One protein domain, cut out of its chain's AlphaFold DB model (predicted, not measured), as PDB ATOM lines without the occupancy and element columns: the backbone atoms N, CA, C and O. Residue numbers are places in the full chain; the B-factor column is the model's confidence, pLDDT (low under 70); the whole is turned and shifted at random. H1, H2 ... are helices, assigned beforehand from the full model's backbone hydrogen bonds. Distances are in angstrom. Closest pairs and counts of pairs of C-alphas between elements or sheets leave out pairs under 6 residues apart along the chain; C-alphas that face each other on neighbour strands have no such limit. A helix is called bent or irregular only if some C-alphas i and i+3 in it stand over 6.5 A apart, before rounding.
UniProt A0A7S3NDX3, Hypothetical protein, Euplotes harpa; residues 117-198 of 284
ATOM      1  N   LEU A 117      -6.482   0.599  -0.713       82.56
ATOM      2  CA  LEU A 117      -5.920   0.168   0.576       82.56
ATOM      3  C   LEU A 117      -5.375   1.354   1.385       82.56
ATOM      4  O   LEU A 117      -5.524   1.398   2.602       82.56
ATOM      5  N   LEU A 118      -4.776   2.333   0.710       82.06
ATOM      6  CA  LEU A 118      -4.172   3.507   1.348       82.06
ATOM      7  C   LEU A 118      -5.155   4.667   1.541       82.06
ATOM      8  O   LEU A 118      -4.876   5.583   2.311       82.06
ATOM      9  N   ALA A 119      -6.296   4.648   0.850       82.75
ATOM     10  CA  ALA A 119      -7.266   5.726   0.922       82.75
ATOM     11  C   ALA A 119      -7.897   5.812   2.325       82.75
ATOM     12  O   ALA A 119      -8.374   4.790   2.845       82.75
ATOM     13  N   PRO A 120      -7.945   7.017   2.925       82.00
ATOM     14  CA  PRO A 120      -8.692   7.241   4.150       82.00
ATOM     15  C   PRO A 120     -10.193   7.134   3.868       82.00
ATOM     16  O   PRO A 120     -10.689   7.579   2.830       82.00
ATOM     17  N   ILE A 121     -10.927   6.552   4.811       81.94
ATOM     18  CA  ILE A 121     -12.391   6.481   4.758       81.94
ATOM     19  C   ILE A 121     -12.946   7.854   5.186       81.94
ATOM     20  O   ILE A 121     -12.301   8.536   5.985       81.94
ATOM     21  N   PRO A 122     -14.124   8.296   4.698       82.44
ATOM     22  CA  PRO A 122     -14.775   9.540   5.129       82.44
ATOM     23  C   PRO A 122     -15.278   9.475   6.587       82.44
ATOM     24  O   PRO A 122     -16.476   9.498   6.864       82.44
ATOM     25  N   VAL A 123     -14.353   9.402   7.542       83.69
ATOM     26  CA  VAL A 123     -14.588   9.469   8.989       83.69
ATOM     27  C   VAL A 123     -13.794  10.628   9.592       83.69
ATOM     28  O   VAL A 123     -12.883  11.176   8.974       83.69
ATOM     29  N   SER A 124     -14.137  11.038  10.815       87.06
ATOM     30  CA  SER A 124     -13.373  12.088  11.503       87.06
ATOM     31  C   SER A 124     -11.917  11.658  11.710       87.06
ATOM     32  O   SER A 124     -11.666  10.499  12.042       87.06
ATOM     33  N   THR A 125     -10.976  12.598  11.624       88.19
ATOM     34  CA  THR A 125      -9.530  12.337  11.756       88.19
ATOM     35  C   THR A 125      -9.156  11.567  13.026       88.19
ATOM     36  O   THR A 125      -8.324  10.671  12.974       88.19
ATOM     37  N   LYS A 126      -9.821  11.843  14.156       88.69
ATOM     38  CA  LYS A 126      -9.605  11.127  15.427       88.69
ATOM     39  C   LYS A 126      -9.989   9.646  15.351       88.69
ATOM     40  O   LYS A 126      -9.289   8.799  15.891       88.69
ATOM     41  N   VAL A 127     -11.105   9.341  14.691       88.19
ATOM     42  CA  VAL A 127     -11.579   7.960  14.507       88.19
ATOM     43  C   VAL A 127     -10.677   7.219  13.524       88.19
ATOM     44  O   VAL A 127     -10.356   6.062  13.766       88.19
ATOM     45  N   GLN A 128     -10.208   7.898  12.472       89.56
ATOM     46  CA  GLN A 128      -9.219   7.338  11.550       89.56
ATOM     47  C   GLN A 128      -7.925   6.961  12.289       89.56
ATOM     48  O   GLN A 128      -7.479   5.829  12.172       89.56
ATOM     49  N   GLN A 129      -7.391   7.849  13.135       90.88
ATOM     50  CA  GLN A 129      -6.201   7.563  13.948       90.88
ATOM     51  C   GLN A 129      -6.397   6.370  14.891       90.88
ATOM     52  O   GLN A 129      -5.507   5.540  15.021       90.88
ATOM     53  N   GLN A 130      -7.559   6.262  15.544       90.38
ATOM     54  CA  GLN A 130      -7.870   5.110  16.396       90.38
ATOM     55  C   GLN A 130      -7.945   3.808  15.596       90.38
ATOM     56  O   GLN A 130      -7.438   2.788  16.051       90.38
ATOM     57  N   MET A 131      -8.541   3.845  14.404       90.50
ATOM     58  CA  MET A 131      -8.559   2.697  13.504       90.50
ATOM     59  C   MET A 131      -7.140   2.310  13.077       90.50
ATOM     60  O   MET A 131      -6.810   1.133  13.120       90.50
ATOM     61  N   ASP A 132      -6.292   3.280  12.730       88.38
ATOM     62  CA  ASP A 132      -4.902   3.026  12.337       88.38
ATOM     63  C   ASP A 132      -4.083   2.428  13.497       88.38
ATOM     64  O   ASP A 132      -3.281   1.524  13.276       88.38
ATOM     65  N   ILE A 133      -4.320   2.863  14.744       90.88
ATOM     66  CA  ILE A 133      -3.716   2.257  15.945       90.88
ATOM     67  C   ILE A 133      -4.130   0.789  16.080       90.88
ATOM     68  O   ILE A 133      -3.265  -0.065  16.241       90.88
ATOM     69  N   ILE A 134      -5.427   0.486  15.965       89.31
ATOM     70  CA  ILE A 134      -5.942  -0.888  16.078       89.31
ATOM     71  C   ILE A 134      -5.415  -1.761  14.932       89.31
ATOM     72  O   ILE A 134      -5.036  -2.906  15.145       89.31
ATOM     73  N   LEU A 135      -5.344  -1.226  13.713       89.56
ATOM     74  CA  LEU A 135      -4.778  -1.942  12.569       89.56
ATOM     75  C   LEU A 135      -3.284  -2.237  12.757       89.56
ATOM     76  O   LEU A 135      -2.836  -3.313  12.372       89.56
ATOM     77  N   ASN A 136      -2.531  -1.321  13.371       89.12
ATOM     78  CA  ASN A 136      -1.131  -1.551  13.725       89.12
ATOM     79  C   ASN A 136      -0.982  -2.593  14.843       89.12
ATOM     80  O   ASN A 136      -0.071  -3.410  14.777       89.12
ATOM     81  N   GLU A 137      -1.874  -2.586  15.835       90.19
ATOM     82  CA  GLU A 137      -1.910  -3.579  16.920       90.19
ATOM     83  C   GLU A 137      -2.243  -4.985  16.399       90.19
ATOM     84  O   GLU A 137      -1.687  -5.972  16.870       90.19
ATOM     85  N   LEU A 138      -3.085  -5.076  15.366       86.25
ATOM     86  CA  LEU A 138      -3.383  -6.316  14.642       86.25
ATOM     87  C   LEU A 138      -2.316  -6.685  13.590       86.25
ATOM     88  O   LEU A 138      -2.502  -7.646  12.846       86.25
ATOM     89  N   GLU A 139      -1.227  -5.914  13.492       84.25
ATOM     90  CA  GLU A 139      -0.133  -6.074  12.520       84.25
ATOM     91  C   GLU A 139      -0.562  -6.005  11.034       84.25
ATOM     92  O   GLU A 139       0.166  -6.417  10.124       84.25
ATOM     93  N   ILE A 140      -1.728  -5.421  10.745       84.50
ATOM     94  CA  ILE A 140      -2.278  -5.298   9.390       84.50
ATOM     95  C   ILE A 140      -1.787  -3.996   8.752       84.50
ATOM     96  O   ILE A 140      -2.449  -2.957   8.785       84.50
ATOM     97  N   ILE A 141      -0.615  -4.059   8.116       81.31
ATOM     98  CA  ILE A 141      -0.010  -2.901   7.447       81.31
ATOM     99  C   ILE A 141      -0.496  -2.823   5.985       81.31
ATOM    100  O   ILE A 141      -0.121  -3.679   5.176       81.31
ATOM    101  N   PRO A 142      -1.246  -1.775   5.582       77.00
ATOM    102  CA  PRO A 142      -1.798  -1.646   4.225       77.00
ATOM    103  C   PRO A 142      -0.730  -1.646   3.126       77.00
ATOM    104  O   PRO A 142      -0.982  -2.138   2.031       77.00
ATOM    105  N   ALA A 143       0.478  -1.157   3.419       77.69
ATOM    106  CA  ALA A 143       1.593  -1.128   2.472       77.69
ATOM    107  C   ALA A 143       2.222  -2.508   2.189       77.69
ATOM    108  O   ALA A 143       2.892  -2.664   1.171       77.69
ATOM    109  N   LYS A 144       2.026  -3.500   3.070       79.88
ATOM    110  CA  LYS A 144       2.562  -4.867   2.908       79.88
ATOM    111  C   LYS A 144       1.546  -5.836   2.296       79.88
ATOM    112  O   LYS A 144       1.897  -6.965   1.963       79.88
ATOM    113  N   LEU A 145       0.287  -5.421   2.176       82.31
ATOM    114  CA  LEU A 145      -0.797  -6.257   1.678       82.31
ATOM    115  C   LEU A 145      -0.774  -6.333   0.149       82.31
ATOM    116  O   LEU A 145      -0.670  -5.322  -0.545       82.31
ATOM    117  N   ASN A 146      -0.947  -7.545  -0.380       83.56
ATOM    118  CA  ASN A 146      -1.103  -7.755  -1.816       83.56
ATOM    119  C   ASN A 146      -2.417  -7.108  -2.295       83.56
ATOM    120  O   ASN A 146      -3.474  -7.499  -1.786       83.56
ATOM    121  N   PRO A 147      -2.402  -6.184  -3.283       84.56
ATOM    122  CA  PRO A 147      -3.595  -5.478  -3.776       84.56
ATOM    123  C   PRO A 147      -4.556  -6.339  -4.619       84.56
ATOM    124  O   PRO A 147      -5.049  -5.914  -5.666       84.56
ATOM    125  N   THR A 148      -4.837  -7.561  -4.176       88.50
ATOM    126  CA  THR A 148      -5.816  -8.471  -4.772       88.50
ATOM    127  C   THR A 148      -7.227  -8.089  -4.323       88.50
ATOM    128  O   THR A 148      -7.429  -7.589  -3.218       88.50
ATOM    129  N   GLU A 149      -8.228  -8.368  -5.158       83.44
ATOM    130  CA  GLU A 149      -9.653  -8.181  -4.843       83.44
ATOM    131  C   GLU A 149     -10.053  -8.709  -3.467       83.44
ATOM    132  O   GLU A 149     -10.583  -7.964  -2.647       83.44
ATOM    133  N   LYS A 150      -9.731  -9.979  -3.208       86.50
ATOM    134  CA  LYS A 150     -10.068 -10.664  -1.960       86.50
ATOM    135  C   LYS A 150      -9.455  -9.961  -0.750       86.50
ATOM    136  O   LYS A 150     -10.151  -9.721   0.228       86.50
ATOM    137  N   THR A 151      -8.182  -9.576  -0.842       86.62
ATOM    138  CA  THR A 151      -7.462  -8.873   0.228       86.62
ATOM    139  C   THR A 151      -8.103  -7.527   0.547       86.62
ATOM    140  O   THR A 151      -8.264  -7.181   1.710       86.62
ATOM    141  N   ILE A 152      -8.506  -6.777  -0.481       85.56
ATOM    142  CA  ILE A 152      -9.125  -5.457  -0.315       85.56
ATOM    143  C   ILE A 152     -10.507  -5.577   0.308       85.56
ATOM    144  O   ILE A 152     -10.832  -4.805   1.201       85.56
ATOM    145  N   MET A 153     -11.307  -6.549  -0.132       85.75
ATOM    146  CA  MET A 153     -12.615  -6.801   0.469       85.75
ATOM    147  C   MET A 153     -12.489  -7.178   1.944       85.75
ATOM    148  O   MET A 153     -13.206  -6.623   2.768       85.75
ATOM    149  N   LEU A 154     -11.554  -8.072   2.273       88.38
ATOM    150  CA  LEU A 154     -11.319  -8.498   3.651       88.38
ATOM    151  C   LEU A 154     -10.828  -7.333   4.521       88.38
ATOM    152  O   LEU A 154     -11.284  -7.154   5.643       88.38
ATOM    153  N   TYR A 155      -9.945  -6.497   3.980       88.44
ATOM    154  CA  TYR A 155      -9.441  -5.317   4.668       88.44
ATOM    155  C   TYR A 155     -10.521  -4.247   4.889       88.44
ATOM    156  O   TYR A 155     -10.619  -3.688   5.981       88.44
ATOM    157  N   ASP A 156     -11.366  -3.989   3.888       87.56
ATOM    158  CA  ASP A 156     -12.524  -3.102   4.029       87.56
ATOM    159  C   ASP A 156     -13.509  -3.644   5.077       87.56
ATOM    160  O   ASP A 156     -14.088  -2.860   5.829       87.56
ATOM    161  N   GLU A 157     -13.684  -4.964   5.161       90.56
ATOM    162  CA  GLU A 157     -14.537  -5.596   6.171       90.56
ATOM    163  C   GLU A 157     -13.981  -5.404   7.585       90.56
ATOM    164  O   GLU A 157     -14.690  -4.909   8.458       90.56
ATOM    165  N   ILE A 158     -12.683  -5.643   7.785       90.56
ATOM    166  CA  ILE A 158     -12.006  -5.385   9.065       90.56
ATOM    167  C   ILE A 158     -12.148  -3.911   9.465       90.56
ATOM    168  O   ILE A 158     -12.472  -3.600  10.612       90.56
ATOM    169  N   ARG A 159     -11.973  -2.974   8.524       89.69
ATOM    170  CA  ARG A 159     -12.182  -1.542   8.794       89.69
ATOM    171  C   ARG A 159     -13.617  -1.245   9.246       89.69
ATOM    172  O   ARG A 159     -13.805  -0.464  10.179       89.69
ATOM    173  N   LYS A 160     -14.634  -1.869   8.638       89.06
ATOM    174  CA  LYS A 160     -16.036  -1.731   9.084       89.06
ATOM    175  C   LYS A 160     -16.249  -2.304  10.485       89.06
ATOM    176  O   LYS A 160     -16.918  -1.660  11.295       89.06
ATOM    177  N   GLU A 161     -15.691  -3.475  10.783       91.56
ATOM    178  CA  GLU A 161     -15.794  -4.103  12.104       91.56
ATOM    179  C   GLU A 161     -15.150  -3.242  13.194       91.56
ATOM    180  O   GLU A 161     -15.766  -3.006  14.238       91.56
ATOM    181  N   ILE A 162     -13.968  -2.678  12.928       91.38
ATOM    182  CA  ILE A 162     -13.298  -1.748  13.848       91.38
ATOM    183  C   ILE A 162     -14.164  -0.506  14.084       91.38
ATOM    184  O   ILE A 162     -14.357  -0.090  15.227       91.38
ATOM    185  N   LEU A 163     -14.750   0.074  13.031       89.69
ATOM    186  CA  LEU A 163     -15.654   1.221  13.169       89.69
ATOM    187  C   LEU A 163     -16.908   0.876  13.989       89.69
ATOM    188  O   LEU A 163     -17.322   1.671  14.841       89.69
ATOM    189  N   LYS A 164     -17.488  -0.313  13.780       89.44
ATOM    190  CA  LYS A 164     -18.609  -0.824  14.586       89.44
ATOM    191  C   LYS A 164     -18.202  -0.940  16.055       89.44
ATOM    192  O   LYS A 164     -18.925  -0.449  16.923       89.44
ATOM    193  N   MET A 165     -17.027  -1.503  16.334       92.88
ATOM    194  CA  MET A 165     -16.480  -1.637  17.685       92.88
ATOM    195  C   MET A 165     -16.270  -0.271  18.355       92.88
ATOM    196  O   MET A 165     -16.749  -0.068  19.470       92.88
ATOM    197  N   LEU A 166     -15.658   0.703  17.675       91.12
ATOM    198  CA  LEU A 166     -15.450   2.055  18.216       91.12
ATOM    199  C   LEU A 166     -16.776   2.763  18.538       91.12
ATOM    200  O   LEU A 166     -16.901   3.430  19.571       91.12
ATOM    201  N   SER A 167     -17.791   2.591  17.686       88.69
ATOM    202  CA  SER A 167     -19.137   3.105  17.950       88.69
ATOM    203  C   SER A 167     -19.747   2.459  19.197       88.69
ATOM    204  O   SER A 167     -20.234   3.157  20.091       88.69
ATOM    205  N   LEU A 168     -19.667   1.129  19.307       92.06
ATOM    206  CA  LEU A 168     -20.147   0.394  20.477       92.06
ATOM    207  C   LEU A 168     -19.413   0.814  21.754       92.06
ATOM    208  O   LEU A 168     -20.065   1.065  22.765       92.06
ATOM    209  N   HIS A 169     -18.091   0.980  21.709       91.81
ATOM    210  CA  HIS A 169     -17.295   1.450  22.842       91.81
ATOM    211  C   HIS A 169     -17.779   2.817  23.344       91.81
ATOM    212  O   HIS A 169     -17.957   3.022  24.547       91.81
ATOM    213  N   LYS A 170     -18.086   3.741  22.424       90.56
ATOM    214  CA  LYS A 170     -18.666   5.048  22.761       90.56
ATOM    215  C   LYS A 170     -20.038   4.917  23.434       90.56
ATOM    216  O   LYS A 170     -20.297   5.608  24.420       90.56
ATOM    217  N   HIS A 171     -20.908   4.040  22.932       89.44
ATOM    218  CA  HIS A 171     -22.221   3.793  23.537       89.44
ATOM    219  C   HIS A 171     -22.114   3.155  24.925       89.44
ATOM    220  O   HIS A 171     -22.817   3.577  25.844       89.44
ATOM    221  N   ILE A 172     -21.212   2.187  25.095       93.50
ATOM    222  CA  ILE A 172     -20.936   1.546  26.384       93.50
ATOM    223  C   ILE A 172     -20.432   2.583  27.384       93.50
ATOM    224  O   ILE A 172     -20.944   2.640  28.499       93.50
ATOM    225  N   LYS A 173     -19.479   3.434  26.989       93.81
ATOM    226  CA  LYS A 173     -18.957   4.498  27.852       93.81
ATOM    227  C   LYS A 173     -20.069   5.439  28.324       93.81
ATOM    228  O   LYS A 173     -20.208   5.647  29.523       93.81
ATOM    229  N   LYS A 174     -20.913   5.917  27.404       92.94
ATOM    230  CA  LYS A 174     -22.059   6.778  27.737       92.94
ATOM    231  C   LYS A 174     -23.036   6.090  28.700       92.94
ATOM    232  O   LYS A 174     -23.445   6.690  29.685       92.94
ATOM    233  N   ARG A 175     -23.391   4.823  28.446       92.94
ATOM    234  CA  ARG A 175     -24.279   4.060  29.341       92.94
ATOM    235  C   ARG A 175     -23.662   3.834  30.721       92.94
ATOM    236  O   ARG A 175     -24.380   3.909  31.707       92.94
ATOM    237  N   LYS A 176     -22.347   3.607  30.813       91.88
ATOM    238  CA  LYS A 176     -21.638   3.509  32.100       91.88
ATOM    239  C   LYS A 176     -21.676   4.824  32.885       91.88
ATOM    240  O   LYS A 176     -21.911   4.784  34.085       91.88
ATOM    241  N   GLU A 177     -21.492   5.965  32.221       92.12
ATOM    242  CA  GLU A 177     -21.615   7.291  32.850       92.12
ATOM    243  C   GLU A 177     -23.044   7.543  33.367       92.12
ATOM    244  O   GLU A 177     -23.225   8.049  34.472       92.12
ATOM    245  N   GLU A 178     -24.068   7.140  32.606       93.12
ATOM    246  CA  GLU A 178     -25.471   7.228  33.037       93.12
ATOM    247  C   GLU A 178     -25.766   6.338  34.254       93.12
ATOM    248  O   GLU A 178     -26.431   6.800  35.177       93.12
ATOM    249  N   ILE A 179     -25.254   5.100  34.278       92.94
ATOM    250  CA  ILE A 179     -25.386   4.193  35.430       92.94
ATOM    251  C   ILE A 179     -24.696   4.793  36.658       92.94
ATOM    252  O   ILE A 179     -25.340   4.938  37.689       92.94
ATOM    253  N   SER A 180     -23.446   5.247  36.525       91.38
ATOM    254  CA  SER A 180     -22.707   5.889  37.622       91.38
ATOM    255  C   SER A 180     -23.466   7.085  38.204       91.38
ATOM    256  O   SER A 180     -23.561   7.232  39.417       91.38
ATOM    257  N   GLY A 181     -24.058   7.928  37.351       89.75
ATOM    258  CA  GLY A 181     -24.847   9.077  37.804       89.75
ATOM    259  C   GLY A 181     -26.222   8.718  38.384       89.75
ATOM    260  O   GLY A 181     -26.846   9.554  39.039       89.75
ATOM    261  N   LEU A 182     -26.742   7.515  38.121       90.19
ATOM    262  CA  LEU A 182     -27.933   6.987  38.792       90.19
ATOM    263  C   LEU A 182     -27.574   6.383  40.149       90.19
ATOM    264  O   LEU A 182     -28.301   6.638  41.104       90.19
ATOM    265  N   ASP A 183     -26.451   5.671  40.242       90.44
ATOM    266  CA  ASP A 183     -25.938   5.115  41.497       90.44
ATOM    267  C   ASP A 183     -25.649   6.225  42.519       90.44
ATOM    268  O   ASP A 183     -26.037   6.108  43.680       90.44
ATOM    269  N   GLU A 184     -25.062   7.348  42.087       91.12
ATOM    270  CA  GLU A 184     -24.867   8.530  42.942       91.12
ATOM    271  C   GLU A 184     -26.195   9.085  43.475       91.12
ATOM    272  O   GLU A 184     -26.333   9.327  44.670       91.12
ATOM    273  N   LYS A 185     -27.217   9.216  42.621       91.00
ATOM    274  CA  LYS A 185     -28.544   9.694  43.052       91.00
ATOM    275  C   LYS A 185     -29.236   8.721  43.992       91.00
ATOM    276  O   LYS A 185     -29.958   9.156  44.886       91.00
ATOM    277  N   LEU A 186     -29.071   7.422  43.757       89.69
ATOM    278  CA  LEU A 186     -29.611   6.374  44.614       89.69
ATOM    279  C   LEU A 186     -28.966   6.479  46.001       89.69
ATOM    280  O   LEU A 186     -29.678   6.511  46.999       89.69
ATOM    281  N   LYS A 187     -27.644   6.666  46.050       89.56
ATOM    282  CA  LYS A 187     -26.909   6.910  47.293       89.56
ATOM    283  C   LYS A 187     -27.372   8.180  48.010       89.56
ATOM    284  O   LYS A 187     -27.645   8.119  49.204       89.56
ATOM    285  N   ASP A 188     -27.551   9.290  47.293       89.12
ATOM    286  CA  ASP A 188     -28.086  10.527  47.876       89.12
ATOM    287  C   ASP A 188     -29.474  10.290  48.492       89.12
ATOM    288  O   ASP A 188     -29.727  10.673  49.632       89.12
ATOM    289  N   LEU A 189     -30.376   9.619  47.766       87.00
ATOM    290  CA  LEU A 189     -31.719   9.257  48.239       87.00
ATOM    291  C   LEU A 189     -31.681   8.347  49.474       87.00
ATOM    292  O   LEU A 189     -32.455   8.558  50.413       87.00
ATOM    293  N   GLU A 190     -30.793   7.353  49.498       87.44
ATOM    294  CA  GLU A 190     -30.576   6.505  50.669       87.44
ATOM    295  C   GLU A 190     -30.085   7.320  51.864       87.44
ATOM    296  O   GLU A 190     -30.597   7.154  52.973       87.44
ATOM    297  N   ASP A 191     -29.141   8.229  51.656       85.31
ATOM    298  CA  ASP A 191     -28.595   9.067  52.717       85.31
ATOM    299  C   ASP A 191     -29.645  10.068  53.235       85.31
ATOM    300  O   ASP A 191     -29.800  10.221  54.450       85.31
ATOM    301  N   PHE A 192     -30.485  10.631  52.358       83.19
ATOM    302  CA  PHE A 192     -31.673  11.397  52.754       83.19
ATOM    303  C   PHE A 192     -32.662  10.556  53.573       83.19
ATOM    304  O   PHE A 192     -33.196  11.037  54.576       83.19
ATOM    305  N   SER A 193     -32.900   9.295  53.197       78.56
ATOM    306  CA  SER A 193     -33.810   8.412  53.938       78.56
ATOM    307  C   SER A 193     -33.301   8.104  55.356       78.56
ATOM    308  O   SER A 193     -34.081   8.123  56.309       78.56
ATOM    309  N   LYS A 194     -31.985   7.921  55.533       77.00
ATOM    310  CA  LYS A 194     -31.349   7.677  56.842       77.00
ATOM    311  C   LYS A 194     -31.441   8.895  57.771       77.00
ATOM    312  O   LYS A 194     -31.587   8.735  58.983       77.00
ATOM    313  N   ILE A 195     -31.408  10.108  57.219       69.62
ATOM    314  CA  ILE A 195     -31.569  11.358  57.984       69.62
ATOM    315  C   ILE A 195     -33.014  11.526  58.493       69.62
ATOM    316  O   ILE A 195     -33.237  11.999  59.609       69.62
ATOM    317  N   ILE A 196     -34.015  11.097  57.719       59.25
ATOM    318  CA  ILE A 196     -35.425  11.168  58.138       59.25
ATOM    319  C   ILE A 196     -35.706  10.194  59.295       59.25
ATOM    320  O   ILE A 196     -36.424  10.541  60.228       59.25
ATOM    321  N   VAL A 197     -35.099   9.002  59.293       57.22
ATOM    322  CA  VAL A 197     -35.318   7.992  60.348       57.22
ATOM    323  C   VAL A 197     -34.664   8.380  61.686       57.22
ATOM    324  O   VAL A 197     -35.185   8.043  62.746       57.22
ATOM    325  N   THR A 198     -33.560   9.132  61.672       52.06
ATOM    326  CA  THR A 198     -32.859   9.561  62.900       52.06
ATOM    327  C   THR A 198     -33.417  10.845  63.528       52.06
ATOM    328  O   THR A 198     -33.025  11.196  64.638       52.06
TER     329      THR A 198
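This is residues 117 to 198 of the 284 residues of the protein "Hypothetical protein" of Euplotes harpa (UniProt A0A7S3NDX3). One very long helix, H2, makes the length of the model, and near its first end the short helix H1 packs across it, with the unnamed stretches before H1 and between the two helices making up the rest of a small compact head. The far part of H2, residues 168 to 198, sticks out from this head as a bare arm. The printed part has 82 residues with two named helices, H1 then H2, and no named strand, and its class is all helix. It is extended, with a radius of gyration of the C-alphas of 22.0 A, and spans 75 by 21 by 18 A.

The printed part begins at Leu 117, whose C-alpha is at (-5.920, 0.168, 0.576). H1 is residues 125 to 137, 18.4 A from first to last C-alpha, and begins with C-alpha 125 at (-9.530, 12.337, 11.756). H2 is residues 149 to 198, 73.8 A long, from C-alpha 149 at (-9.653, -8.181, -4.843) to C-alpha 198 at (-32.859, 9.561, 62.900). Neither helix is bent.

H1 and H2 touch, and H2 does so with residues 159 to 166 alone. Their closest C-alphas are those of Met 131 and Ile 162, 6.5 A apart. Their lines stand about perpendicular, but only just, at 72 degrees. In H1 every O i to N i+4 pair is within hydrogen-bond range; in H2 45 of 46 are.

The outline is a rod, and the two C-alphas farthest apart, those of Thr 148 and Thr 198, are 75.1 A apart. Residues 168 to 198, which belong to H2, stand free; the body without them has 51 residues and spans 28 by 17 by 17 A. The link from H1 to H2 is long, with 11 residues. The printed part has no cut. The mean pLDDT of the printed part is 86.4, and residues 195 to 198 are under 70.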